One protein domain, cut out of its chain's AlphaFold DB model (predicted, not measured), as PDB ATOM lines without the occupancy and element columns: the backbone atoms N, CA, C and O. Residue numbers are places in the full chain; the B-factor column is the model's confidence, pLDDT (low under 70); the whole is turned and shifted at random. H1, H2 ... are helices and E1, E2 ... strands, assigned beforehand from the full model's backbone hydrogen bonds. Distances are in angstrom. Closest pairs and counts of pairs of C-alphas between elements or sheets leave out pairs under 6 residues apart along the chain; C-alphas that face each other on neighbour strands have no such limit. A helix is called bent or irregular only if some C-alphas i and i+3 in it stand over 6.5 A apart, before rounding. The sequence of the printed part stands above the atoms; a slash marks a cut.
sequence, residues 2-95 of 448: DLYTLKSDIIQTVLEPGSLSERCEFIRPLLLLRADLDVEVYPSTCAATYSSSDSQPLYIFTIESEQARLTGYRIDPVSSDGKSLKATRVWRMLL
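This is residues 2 to 95 of the 448 residues of the protein "ER membrane protein complex subunit 1" of Schistosoma curassoni (UniProt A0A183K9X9). One strongly twisted six-stranded sheet is curled like part of a barrel and folded back on itself, with leaf E1 E2 E3 facing leaf E5 E4 and E6 as the hinge. Two short helices, H1 and H2, lie towards one end. The printed part has 94 residues, with two named helices and six named strands that follow along the chain as E1 H1 E2 E3 H2 E4 E5 E6; the sheet runs E1 E2 E3 E6 E5 E4, all antiparallel. The class is mixed, helices and strands; the whole is compact, with a radius of gyration of the C-alphas of 13.9 A and spans of 41 by 32 by 26 A.

Find C-alpha 10 at (61.265, 84.666, 48.658), where E1 begins, residues 10 to 15, 14.1 A. Next come H1, 19 to 23, E2, 30 to 34, E3, 38 to 42, and H2, 44 to 50. Then E4, 58 to 64, runs 20.3 A, E5, 69 to 75, 19.9 A, and E6, 85 to 94, 26.7 A to C-alpha 94 at (69.398, 93.862, 66.348).

Look at E1 beside E2: N 14 and O 31 are 3.0 A apart. In the hairpin E2 and E3, N 32 and O 40 are 2.8 A apart. E3 and E6 pair at N 39 and O 85, 2.8 A. E4 E5 E6 form a meander, each strand the antiparallel neighbour of the one before: see N 88 and O 74, 2.8 A, and N 60 and O 73, 2.9 A. Between edge strands E1 and E4, the closest C-alphas, Gln 12 and Thr 62, are 6.8 A apart. H2 only grazes the sheet; H1 is not on it. In H1 the O i to N i+4 pair is within hydrogen-bond range; in H2 0 of 3 are, beside 3 of 4 O i to N i+3 pairs. H2 is only just irregular: C-alphas 45 and 48 are 6.6 A apart.

The C-alphas farthest apart, Asp 2 and Leu 95, are 42.6 A apart. The printed part has no cut, and no link is long. Confidence is under 70 at residues 2 to 4, 19, 50 to 55 and 78 to 83.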
ATOM      1  N   ASP A   2      52.190  77.502  31.740       52.41
ATOM      2  CA  ASP A   2      53.569  77.574  32.215       52.41
ATOM      3  C   ASP A   2      53.517  77.974  33.687       52.41
ATOM      4  O   ASP A   2      53.188  79.109  34.033       52.41
ATOM      5  N   LEU A   3      53.721  76.996  34.568       62.53
ATOM      6  CA  LEU A   3      53.841  77.236  35.999       62.53
ATOM      7  C   LEU A   3      55.071  78.120  36.209       62.53
ATOM      8  O   LEU A   3      56.186  77.743  35.852       62.53
ATOM      9  N   TYR A   4      54.856  79.309  36.760       69.00
ATOM     10  CA  TYR A   4      55.934  80.220  37.114       69.00
ATOM     11  C   TYR A   4      56.819  79.554  38.176       69.00
ATOM     12  O   TYR A   4      56.355  79.249  39.276       69.00
ATOM     13  N   THR A   5      58.071  79.255  37.820       75.94
ATOM     14  CA  THR A   5      59.011  78.540  38.693       75.94
ATOM     15  C   THR A   5      59.920  79.530  39.406       75.94
ATOM     16  O   THR A   5      60.732  80.218  38.790       75.94
ATOM     17  N   LEU A   6      59.790  79.594  40.730       80.50
ATOM     18  CA  LEU A   6      60.678  80.376  41.584       80.50
ATOM     19  C   LEU A   6      61.983  79.604  41.792       80.50
ATOM     20  O   LEU A   6      61.966  78.441  42.193       80.50
ATOM     21  N   LYS A   7      63.120  80.245  41.505       80.00
ATOM     22  CA  LYS A   7      64.451  79.616  41.586       80.00
ATOM     23  C   LYS A   7      64.995  79.503  43.014       80.00
ATOM     24  O   LYS A   7      65.899  78.712  43.254       80.00
ATOM     25  N   SER A   8      64.472  80.303  43.936       86.94
ATOM     26  CA  SER A   8      64.910  80.377  45.329       86.94
ATOM     27  C   SER A   8      63.783  80.890  46.220       86.94
ATOM     28  O   SER A   8      62.797  81.449  45.731       86.94
ATOM     29  N   ASP A   9      63.976  80.772  47.531       91.00
ATOM     30  CA  ASP A   9      63.026  81.261  48.524       91.00
ATOM     31  C   ASP A   9      62.864  82.786  48.448       91.00
ATOM     32  O   ASP A   9      63.831  83.534  48.260       91.00
ATOM     33  N   ILE A  10      61.621  83.247  48.598       91.81
ATOM     34  CA  ILE A  10      61.265  84.666  48.658       91.81
ATOM     35  C   ILE A  10      61.342  85.111  50.118       91.81
ATOM     36  O   ILE A  10      60.671  84.540  50.976       91.81
ATOM     37  N   ILE A  11      62.116  86.160  50.393       91.50
ATOM     38  CA  ILE A  11      62.166  86.780  51.720       91.50
ATOM     39  C   ILE A  11      61.011  87.769  51.882       91.50
ATOM     40  O   ILE A  11      60.369  87.808  52.929       91.50
ATOM     41  N   GLN A  12      60.754  88.593  50.863       92.12
ATOM     42  CA  GLN A  12      59.746  89.643  50.948       92.12
ATOM     43  C   GLN A  12      59.177  90.021  49.592       92.12
ATOM     44  O   GLN A  12      59.845  89.910  48.566       92.12
ATOM     45  N   THR A  13      57.946  90.519  49.613       92.38
ATOM     46  CA  THR A  13      57.273  91.060  48.444       92.38
ATOM     47  C   THR A  13      56.821  92.489  48.699       92.38
ATOM     48  O   THR A  13      56.437  92.846  49.815       92.38
ATOM     49  N   VAL A  14      56.889  93.324  47.667       89.31
ATOM     50  CA  VAL A  14      56.403  94.705  47.709       89.31
ATOM     51  C   VAL A  14      55.587  94.966  46.457       89.31
ATOM     52  O   VAL A  14      55.996  94.618  45.354       89.31
ATOM     53  N   LEU A  15      54.408  95.556  46.637       88.62
ATOM     54  CA  LEU A  15      53.590  96.034  45.533       88.62
ATOM     55  C   LEU A  15      53.976  97.480  45.243       88.62
ATOM     56  O   LEU A  15      53.858  98.326  46.129       88.62
ATOM     57  N   GLU A  16      54.403  97.756  44.020       80.12
ATOM     58  CA  GLU A  16      54.812  99.094  43.598       80.12
ATOM     59  C   GLU A  16      53.593  99.945  43.200       80.12
ATOM     60  O   GLU A  16      52.840  99.574  42.288       80.12
ATOM     61  N   PRO A  17      53.337 101.071  43.893       71.38
ATOM     62  CA  PRO A  17      52.295 102.013  43.515       71.38
ATOM     63  C   PRO A  17      52.817 103.081  42.535       71.38
ATOM     64  O   PRO A  17      53.984 103.452  42.555       71.38
ATOM     65  N   GLY A  18      51.917 103.673  41.742       71.12
ATOM     66  CA  GLY A  18      52.178 104.955  41.073       71.12
ATOM     67  C   GLY A  18      52.470 104.875  39.572       71.12
ATOM     68  O   GLY A  18      51.872 104.071  38.855       71.12
ATOM     69  N   SER A  19      53.360 105.753  39.098       67.56
ATOM     70  CA  SER A  19      53.620 106.052  37.675       67.56
ATOM     71  C   SER A  19      54.175 104.875  36.872       67.56
ATOM     72  O   SER A  19      53.957 104.792  35.663       67.56
ATOM     73  N   LEU A  20      54.847 103.929  37.534       72.31
ATOM     74  CA  LEU A  20      55.265 102.677  36.903       72.31
ATOM     75  C   LEU A  20      54.063 101.830  36.484       72.31
ATOM     76  O   LEU A  20      54.130 101.188  35.440       72.31
ATOM     77  N   SER A  21      52.949 101.876  37.227       75.75
ATOM     78  CA  SER A  21      51.744 101.146  36.824       75.75
ATOM     79  C   SER A  21      51.139 101.705  35.537       75.75
ATOM     80  O   SER A  21      50.736 100.929  34.684       75.75
ATOM     81  N   GLU A  22      51.156 103.025  35.321       77.31
ATOM     82  CA  GLU A  22      50.652 103.645  34.084       77.31
ATOM     83  C   GLU A  22      51.464 103.215  32.854       77.31
ATOM     84  O   GLU A  22      50.900 102.931  31.799       77.31
ATOM     85  N   ARG A  23      52.791 103.087  33.007       77.12
ATOM     86  CA  ARG A  23      53.685 102.547  31.965       77.12
ATOM     87  C   ARG A  23      53.501 101.038  31.741       77.12
ATOM     88  O   ARG A  23      53.974 100.513  30.740       77.12
ATOM     89  N   CYS A  24      52.824 100.360  32.664       79.19
ATOM     90  CA  CYS A  24      52.560  98.924  32.691       79.19
ATOM     91  C   CYS A  24      51.069  98.595  32.506       79.19
ATOM     92  O   CYS A  24      50.546  97.702  33.168       79.19
ATOM     93  N   GLU A  25      50.356  99.329  31.646       84.19
ATOM     94  CA  GLU A  25      48.927  99.082  31.365       84.19
ATOM     95  C   GLU A  25      48.046  99.073  32.633       84.19
ATOM     96  O   GLU A  25      47.095  98.306  32.757       84.19
ATOM     97  N   PHE A  26      48.378  99.927  33.604       85.50
ATOM     98  CA  PHE A  26      47.738 100.035  34.922       85.50
ATOM     99  C   PHE A  26      47.881  98.794  35.822       85.50
ATOM    100  O   PHE A  26      47.251  98.713  36.881       85.50
ATOM    101  N   ILE A  27      48.754  97.850  35.463       87.25
ATOM    102  CA  ILE A  27      49.128  96.725  36.319       87.25
ATOM    103  C   ILE A  27      50.152  97.216  37.341       87.25
ATOM    104  O   ILE A  27      51.171  97.809  36.992       87.25
ATOM    105  N   ARG A  28      49.898  96.953  38.625       86.94
ATOM    106  CA  ARG A  28      50.865  97.220  39.699       86.94
ATOM    107  C   ARG A  28      51.852  96.053  39.782       86.94
ATOM    108  O   ARG A  28      51.420  94.959  40.153       86.94
ATOM    109  N   PRO A  29      53.137  96.246  39.432       86.75
ATOM    110  CA  PRO A  29      54.102  95.164  39.488       86.75
ATOM    111  C   PRO A  29      54.414  94.792  40.942       86.75
ATOM    112  O   PRO A  29      54.450  95.634  41.844       86.75
ATOM    113  N   LEU A  30      54.647  93.505  41.154       89.44
ATOM    114  CA  LEU A  30      55.097  92.924  42.404       89.44
ATOM    115  C   LEU A  30      56.608  92.704  42.322       89.44
ATOM    116  O   LEU A  30      57.094  92.024  41.417       89.44
ATOM    117  N   LEU A  31      57.340  93.252  43.282       88.62
ATOM    118  CA  LEU A  31      58.763  93.006  43.458       88.62
ATOM    119  C   LEU A  31      58.960  91.872  44.451       88.62
ATOM    120  O   LEU A  31      58.462  91.930  45.575       88.62
ATOM    121  N   LEU A  32      59.686  90.848  44.023       91.00
ATOM    122  CA  LEU A  32      60.018  89.662  44.796       91.00
ATOM    123  C   LEU A  32      61.490  89.735  45.194       91.00
ATOM    124  O   LEU A  32      62.369  89.572  44.351       91.00
ATOM    125  N   LEU A  33      61.763  89.975  46.476       91.44
ATOM    126  CA  LEU A  33      63.109  89.899  47.034       91.44
ATOM    127  C   LEU A  33      63.417  88.450  47.404       91.44
ATOM    128  O   LEU A  33      62.762  87.873  48.278       91.44
ATOM    129  N   ARG A  34      64.433  87.878  46.765       91.19
ATOM    130  CA  ARG A  34      64.865  86.495  46.975       91.19
ATOM    131  C   ARG A  34      65.989  86.375  48.007       91.19
ATOM    132  O   ARG A  34      66.650  87.355  48.354       91.19
ATOM    133  N   ALA A  35      66.222  85.151  48.483       90.19
ATOM    134  CA  ALA A  35      67.271  84.827  49.452       90.19
ATOM    135  C   ALA A  35      68.704  85.132  48.975       90.19
ATOM    136  O   ALA A  35      69.569  85.458  49.787       90.19
ATOM    137  N   ASP A  36      68.947  85.076  47.666       89.62
ATOM    138  CA  ASP A  36      70.213  85.423  47.009       89.62
ATOM    139  C   ASP A  36      70.410  86.937  46.796       89.62
ATOM    140  O   ASP A  36      71.448  87.354  46.282       89.62
ATOM    141  N   LEU A  37      69.457  87.758  47.261       89.25
ATOM    142  CA  LEU A  37      69.389  89.214  47.078       89.25
ATOM    143  C   LEU A  37      69.120  89.661  45.639       89.25
ATOM    144  O   LEU A  37      69.202  90.856  45.345       89.25
ATOM    145  N   ASP A  38      68.759  88.739  44.754       89.12
ATOM    146  CA  ASP A  38      68.218  89.114  43.458       89.12
ATOM    147  C   ASP A  38      66.753  89.535  43.613       89.12
ATOM    148  O   ASP A  38      66.002  89.012  44.446       89.12
ATOM    149  N   VAL A  39      66.346  90.503  42.798       88.06
ATOM    150  CA  VAL A  39      64.986  91.032  42.776       88.06
ATOM    151  C   VAL A  39      64.347  90.676  41.449       88.06
ATOM    152  O   VAL A  39      64.867  90.984  40.375       88.06
ATOM    153  N   GLU A  40      63.192  90.035  41.534       86.94
ATOM    154  CA  GLU A  40      62.404  89.648  40.375       86.94
ATOM    155  C   GLU A  40      61.123  90.483  40.300       86.94
ATOM    156  O   GLU A  40      60.468  90.729  41.312       86.94
ATOM    157  N   VAL A  41      60.777  90.946  39.096       86.62
ATOM    158  CA  VAL A  41      59.583  91.762  38.843       86.62
ATOM    159  C   VAL A  41      58.510  90.891  38.206       86.62
ATOM    160  O   VAL A  41      58.740  90.289  37.155       86.62
ATOM    161  N   TYR A  42      57.323  90.864  38.808       86.38
ATOM    162  CA  TYR A  42      56.161  90.160  38.279       86.38
ATOM    163  C   TYR A  42      55.010  91.138  37.992       86.38
ATOM    164  O   TYR A  42      54.617  91.871  38.900       86.38
ATOM    165  N   PRO A  43      54.411  91.151  36.784       87.06
ATOM    166  CA  PRO A  43      54.755  90.359  35.597       87.06
ATOM    167  C   PRO A  43      56.096  90.763  34.958       87.06
ATOM    168  O   PRO A  43      56.494  91.926  35.015       87.06
ATOM    169  N   SER A  44      56.771  89.824  34.288       81.31
ATOM    170  CA  SER A  44      58.086  90.061  33.663       81.31
ATOM    171  C   SER A  44      58.061  91.079  32.516       81.31
ATOM    172  O   SER A  44      59.088  91.679  32.208       81.31
ATOM    173  N   THR A  45      56.892  91.335  31.921       81.00
ATOM    174  CA  THR A  45      56.683  92.394  30.920       81.00
ATOM    175  C   THR A  45      57.012  93.780  31.471       81.00
ATOM    176  O   THR A  45      57.541  94.621  30.749       81.00
ATOM    177  N   CYS A  46      56.780  93.993  32.768       79.19
ATOM    178  CA  CYS A  46      57.069  95.245  33.458       79.19
ATOM    179  C   CYS A  46      58.537  95.422  33.851       79.19
ATOM    180  O   CYS A  46      58.938  96.527  34.216       79.19
ATOM    181  N   ALA A  47      59.353  94.367  33.776       76.00
ATOM    182  CA  ALA A  47      60.754  94.429  34.186       76.00
ATOM    183  C   ALA A  47      61.571  95.406  33.323       76.00
ATOM    184  O   ALA A  47      62.428  96.114  33.844       76.00
ATOM    185  N   ALA A  48      61.272  95.506  32.023       71.00
ATOM    186  CA  ALA A  48      61.977  96.403  31.101       71.00
ATOM    187  C   ALA A  48      61.785  97.896  31.437       71.00
ATOM    188  O   ALA A  48      62.657  98.714  31.142       71.00
ATOM    189  N   THR A  49      60.672  98.254  32.084       71.44
ATOM    190  CA  THR A  49      60.345  99.638  32.460       71.44
ATOM    191  C   THR A  49      61.248 100.159  33.582       71.44
ATOM    192  O   THR A  49      61.557 101.354  33.609       71.44
ATOM    193  N   TYR A  50      61.728  99.278  34.469       68.56
ATOM    194  CA  TYR A  50      62.638  99.643  35.564       68.56
ATOM    195  C   TYR A  50      64.006 100.118  35.070       68.56
ATOM    196  O   TYR A  50      64.600 100.997  35.682       68.56
ATOM    197  N   SER A  51      64.470  99.610  33.927       59.81
ATOM    198  CA  SER A  51      65.758  99.989  33.334       59.81
ATOM    199  C   SER A  51      65.766 101.399  32.722       59.81
ATOM    200  O   SER A  51      66.812 101.856  32.258       59.81
ATOM    201  N   SER A  52      64.621 102.096  32.688       59.34
ATOM    202  CA  SER A  52      64.561 103.502  32.276       59.34
ATOM    203  C   SER A  52      65.093 104.407  33.395       59.34
ATOM    204  O   SER A  52      64.730 104.257  34.559       59.34
ATOM    205  N   SER A  53      65.970 105.346  33.035       53.84
ATOM    206  CA  SER A  53      66.857 106.148  33.901       53.84
ATOM    207  C   SER A  53      66.187 107.087  34.919       53.84
ATOM    208  O   SER A  53      66.850 107.971  35.451       53.84
ATOM    209  N   ASP A  54      64.887 106.948  35.158       55.81
ATOM    210  CA  ASP A  54      64.047 107.935  35.843       55.81
ATOM    211  C   ASP A  54      63.367 107.380  37.110       55.81
ATOM    212  O   ASP A  54      62.462 107.997  37.668       55.81
ATOM    213  N   SER A  55      63.765 106.190  37.575       64.06
ATOM    214  CA  SER A  55      63.236 105.618  38.819       64.06
ATOM    215  C   SER A  55      64.120 105.969  40.021       64.06
ATOM    216  O   SER A  55      65.347 105.967  39.959       64.06
ATOM    217  N   GLN A  56      63.484 106.334  41.134       76.00
ATOM    218  CA  GLN A  56      64.157 106.537  42.418       76.00
ATOM    219  C   GLN A  56      64.514 105.173  43.036       76.00
ATOM    220  O   GLN A  56      63.825 104.192  42.755       76.00
ATOM    221  N   PRO A  57      65.562 105.076  43.877       84.06
ATOM    222  CA  PRO A  57      65.890 103.819  44.540       84.06
ATOM    223  C   PRO A  57      64.753 103.389  45.473       84.06
ATOM    224  O   PRO A  57      64.244 104.196  46.256       84.06
ATOM    225  N   LEU A  58      64.396 102.106  45.422       87.62
ATOM    226  CA  LEU A  58      63.400 101.525  46.316       87.62
ATOM    227  C   LEU A  58      64.073 100.976  47.574       87.62
ATOM    228  O   LEU A  58      65.151 100.384  47.512       87.62
ATOM    229  N   TYR A  59      63.400 101.118  48.714       91.25
ATOM    230  CA  TYR A  59      63.832 100.539  49.980       91.25
ATOM    231  C   TYR A  59      62.850  99.465  50.443       91.25
ATOM    232  O   TYR A  59      61.640  99.682  50.478       91.25
ATOM    233  N   ILE A  60      63.382  98.307  50.827       92.56
ATOM    234  CA  ILE A  60      62.623  97.179  51.379       92.56
ATOM    235  C   ILE A  60      63.244  96.810  52.721       92.56
ATOM    236  O   ILE A  60      64.461  96.849  52.870       92.56
ATOM    237  N   PHE A  61      62.441  96.428  53.706       94.25
ATOM    238  CA  PHE A  61      62.937  95.962  55.001       94.25
ATOM    239  C   PHE A  61      62.339  94.616  55.343       94.25
ATOM    240  O   PHE A  61      61.150  94.440  55.137       94.25
ATOM    241  N   THR A  62      63.120  93.727  55.941       95.06
ATOM    242  CA  THR A  62      62.654  92.424  56.416       95.06
ATOM    243  C   THR A  62      62.720  92.369  57.938       95.06
ATOM    244  O   THR A  62      63.579  93.005  58.562       95.06
ATOM    245  N   ILE A  63      61.787  91.630  58.540       95.06
ATOM    246  CA  ILE A  63      61.678  91.459  59.991       95.06
ATOM    247  C   ILE A  63      61.797  89.979  60.328       95.06
ATOM    248  O   ILE A  63      60.991  89.165  59.888       95.06
ATOM    249  N   GLU A  64      62.763  89.649  61.176       94.12
ATOM    250  CA  GLU A  64      62.910  88.325  61.766       94.12
ATOM    251  C   GLU A  64      62.510  88.386  63.241       94.12
ATOM    252  O   GLU A  64      63.240  88.915  64.088       94.12
ATOM    253  N   SER A  65      61.323  87.855  63.544       92.75
ATOM    254  CA  SER A  65      60.682  88.006  64.851       92.75
ATOM    255  C   SER A  65      61.445  87.322  65.981       92.75
ATOM    256  O   SER A  65      61.699  87.941  67.014       92.75
ATOM    257  N   GLU A  66      61.873  86.078  65.763       91.50
ATOM    258  CA  GLU A  66      62.552  85.264  66.777       91.50
ATOM    259  C   GLU A  66      63.927  85.800  67.168       91.50
ATOM    260  O   GLU A  66      64.371  85.577  68.289       91.50
ATOM    261  N   GLN A  67      64.638  86.461  66.252       89.62
ATOM    262  CA  GLN A  67      65.960  87.043  66.513       89.62
ATOM    263  C   GLN A  67      65.883  88.527  66.883       89.62
ATOM    264  O   GLN A  67      66.917  89.136  67.142       89.62
ATOM    265  N   ALA A  68      64.683  89.116  66.863       93.00
ATOM    266  CA  ALA A  68      64.471  90.556  66.941       93.00
ATOM    267  C   ALA A  68      65.398  91.344  65.994       93.00
ATOM    268  O   ALA A  68      65.990  92.359  66.367       93.00
ATOM    269  N   ARG A  69      65.552  90.845  64.761       94.00
ATOM    270  CA  ARG A  69      66.465  91.396  63.758       94.00
ATOM    271  C   ARG A  69      65.678  92.068  62.641       94.00
ATOM    272  O   ARG A  69      64.774  91.471  62.066       94.00
ATOM    273  N   LEU A  70      66.063  93.297  62.310       95.38
ATOM    274  CA  LEU A  70      65.575  94.021  61.143       95.38
ATOM    275  C   LEU A  70      66.717  94.270  60.164       95.38
ATOM    276  O   LEU A  70      67.848  94.585  60.551       95.38
ATOM    277  N   THR A  71      66.415  94.142  58.882       95.62
ATOM    278  CA  THR A  71      67.375  94.382  57.806       95.62
ATOM    279  C   THR A  71      66.751  95.224  56.715       95.62
ATOM    280  O   THR A  71      65.715  94.848  56.183       95.62
ATOM    281  N   GLY A  72      67.397  96.337  56.374       95.44
ATOM    282  CA  GLY A  72      67.021  97.190  55.253       95.44
ATOM    283  C   GLY A  72      67.854  96.898  54.012       95.44
ATOM    284  O   GLY A  72      69.073  96.702  54.088       95.44
ATOM    285  N   TYR A  73      67.187  96.909  52.869       94.00
ATOM    286  CA  TYR A  73      67.724  96.696  51.538       94.00
ATOM    287  C   TYR A  73      67.394  97.895  50.654       94.00
ATOM    288  O   TYR A  73      66.320  98.483  50.774       94.00
ATOM    289  N   ARG A  74      68.310  98.227  49.751       91.81
ATOM    290  CA  ARG A  74      68.142  99.226  48.703       91.81
ATOM    291  C   ARG A  74      68.221  98.533  47.356       91.81
ATOM    292  O   ARG A  74      69.135  97.749  47.110       91.81
ATOM    293  N   ILE A  75      67.259  98.826  46.502       87.88
ATOM    294  CA  ILE A  75      67.182  98.313  45.144       87.88
ATOM    295  C   ILE A  75      67.457  99.491  44.233       87.88
ATOM    296  O   ILE A  75      66.683 100.450  44.181       87.88
ATOM    297  N   ASP A  76      68.599  99.424  43.560       81.50
ATOM    298  CA  ASP A  76      68.956 100.409  42.558       81.50
ATOM    299  C   ASP A  76      68.319 100.022  41.216       81.50
ATOM    300  O   ASP A  76      68.344  98.848  40.835       81.50
ATOM    301  N   PRO A  77      67.744 100.991  40.492       70.50
ATOM    302  CA  PRO A  77      67.032 100.723  39.244       70.50
ATOM    303  C   PRO A  77      67.958 100.355  38.081       70.50
ATOM    304  O   PRO A  77      67.545  99.697  37.129       70.50
ATOM    305  N   VAL A  78      69.229 100.758  38.163       66.25
ATOM    306  CA  VAL A  78      70.244 100.483  37.148       66.25
ATOM    307  C   VAL A  78      71.254  99.500  37.726       66.25
ATOM    308  O   VAL A  78      72.075  99.850  38.569       66.25
ATOM    309  N   SER A  79      71.191  98.256  37.256       62.69
ATOM    310  CA  SER A  79      72.224  97.249  37.501       62.69
ATOM    311  C   SER A  79      73.357  97.394  36.485       62.69
ATOM    312  O   SER A  79      73.103  97.738  35.329       62.69
ATOM    313  N   SER A  80      74.593  97.083  36.887       56.75
ATOM    314  CA  SER A  80      75.777  97.088  36.008       56.75
ATOM    315  C   SER A  80      75.613  96.209  34.761       56.75
ATOM    316  O   SER A  80      76.234  96.481  33.738       56.75
ATOM    317  N   ASP A  81      74.732  95.204  34.832       59.16
ATOM    318  CA  ASP A  81      74.529  94.192  33.789       59.16
ATOM    319  C   ASP A  81      73.229  94.410  32.982       59.16
ATOM    320  O   ASP A  81      72.923  93.644  32.064       59.16
ATOM    321  N   GLY A  82      72.427  95.426  33.330       59.47
ATOM    322  CA  GLY A  82      71.201  95.835  32.623       59.47
ATOM    323  C   GLY A  82      70.043  94.821  32.587       59.47
ATOM    324  O   GLY A  82      69.002  95.121  32.004       59.47
ATOM    325  N   LYS A  83      70.203  93.626  33.180       61.19
ATOM    326  CA  LYS A  83      69.245  92.505  33.071       61.19
ATOM    327  C   LYS A  83      68.658  92.006  34.392       61.19
ATOM    328  O   LYS A  83      67.581  91.418  34.367       61.19
ATOM    329  N   SER A  84      69.333  92.205  35.522       70.62
ATOM    330  CA  SER A  84      68.878  91.733  36.835       70.62
ATOM    331  C   SER A  84      68.927  92.857  37.861       70.62
ATOM    332  O   SER A  84      69.967  93.487  38.053       70.62
ATOM    333  N   LEU A  85      67.798  93.110  38.523       80.94
ATOM    334  CA  LEU A  85      67.741  94.001  39.676       80.94
ATOM    335  C   LEU A  85      68.358  93.270  40.868       80.94
ATOM    336  O   LEU A  85      67.995  92.131  41.159       80.94
ATOM    337  N   LYS A  86      69.295  93.920  41.555       86.31
ATOM    338  CA  LYS A  86      69.955  93.351  42.728       86.31
ATOM    339  C   LYS A  86      69.745  94.257  43.929       86.31
ATOM    340  O   LYS A  86      69.918  95.470  43.839       86.31
ATOM    341  N   ALA A  87      69.382  93.658  45.054       89.56
ATOM    342  CA  ALA A  87      69.239  94.353  46.315       89.56
ATOM    343  C   ALA A  87      70.591  94.435  47.031       89.56
ATOM    344  O   ALA A  87      71.282  93.435  47.239       89.56
ATOM    345  N   THR A  88      70.960  95.634  47.462       92.12
ATOM    346  CA  THR A  88      72.100  95.859  48.351       92.12
ATOM    347  C   THR A  88      71.606  96.010  49.779       92.12
ATOM    348  O   THR A  88      70.557  96.591  50.045       92.12
ATOM    349  N   ARG A  89      72.338  95.451  50.740       93.50
ATOM    350  CA  ARG A  89      71.969  95.546  52.152       93.50
ATOM    351  C   ARG A  89      72.508  96.854  52.732       93.50
ATOM    352  O   ARG A  89      73.722  97.010  52.807       93.50
ATOM    353  N   VAL A  90      71.629  97.752  53.176       92.94
ATOM    354  CA  VAL A  90      72.018  99.086  53.678       92.94
ATOM    355  C   VAL A  90      72.306  99.055  55.173       92.94
ATOM    356  O   VAL A  90      73.373  99.471  55.612       92.94
ATOM    357  N   TRP A  91      71.381  98.519  55.970       94.75
ATOM    358  CA  TRP A  91      71.498  98.529  57.430       94.75
ATOM    359  C   TRP A  91      71.015  97.215  58.054       94.75
ATOM    360  O   TRP A  91      70.201  96.476  57.492       94.75
ATOM    361  N   ARG A  92      71.593  96.858  59.212       95.00
ATOM    362  CA  ARG A  92      71.131  95.772  60.100       95.00
ATOM    363  C   ARG A  92      70.867  96.382  61.457       95.00
ATOM    364  O   ARG A  92      71.735  97.093  61.950       95.00
ATOM    365  N   MET A  93      69.767  96.010  62.085       93.12
ATOM    366  CA  MET A  93      69.514  96.344  63.474       93.12
ATOM    367  C   MET A  93      69.136  95.082  64.237       93.12
ATOM    368  O   MET A  93      68.298  94.303  63.784       93.12
ATOM    369  N   LEU A  94      69.786  94.872  65.377       93.50
ATOM    370  CA  LEU A  94      69.398  93.862  66.348       93.50
ATOM    371  C   LEU A  94      68.752  94.601  67.518       93.50
ATOM    372  O   LEU A  94      69.407  95.423  68.152       93.50
ATOM    373  N   LEU A  95      67.469  94.347  67.758       91.06
ATOM    374  CA  LEU A  95      66.702  95.004  68.818       91.06
ATOM    375  C   LEU A  95      66.776  94.258  70.157       91.06
ATOM    376  O   LEU A  95      66.257  94.753  71.151       91.06
TER     377      LEU A  95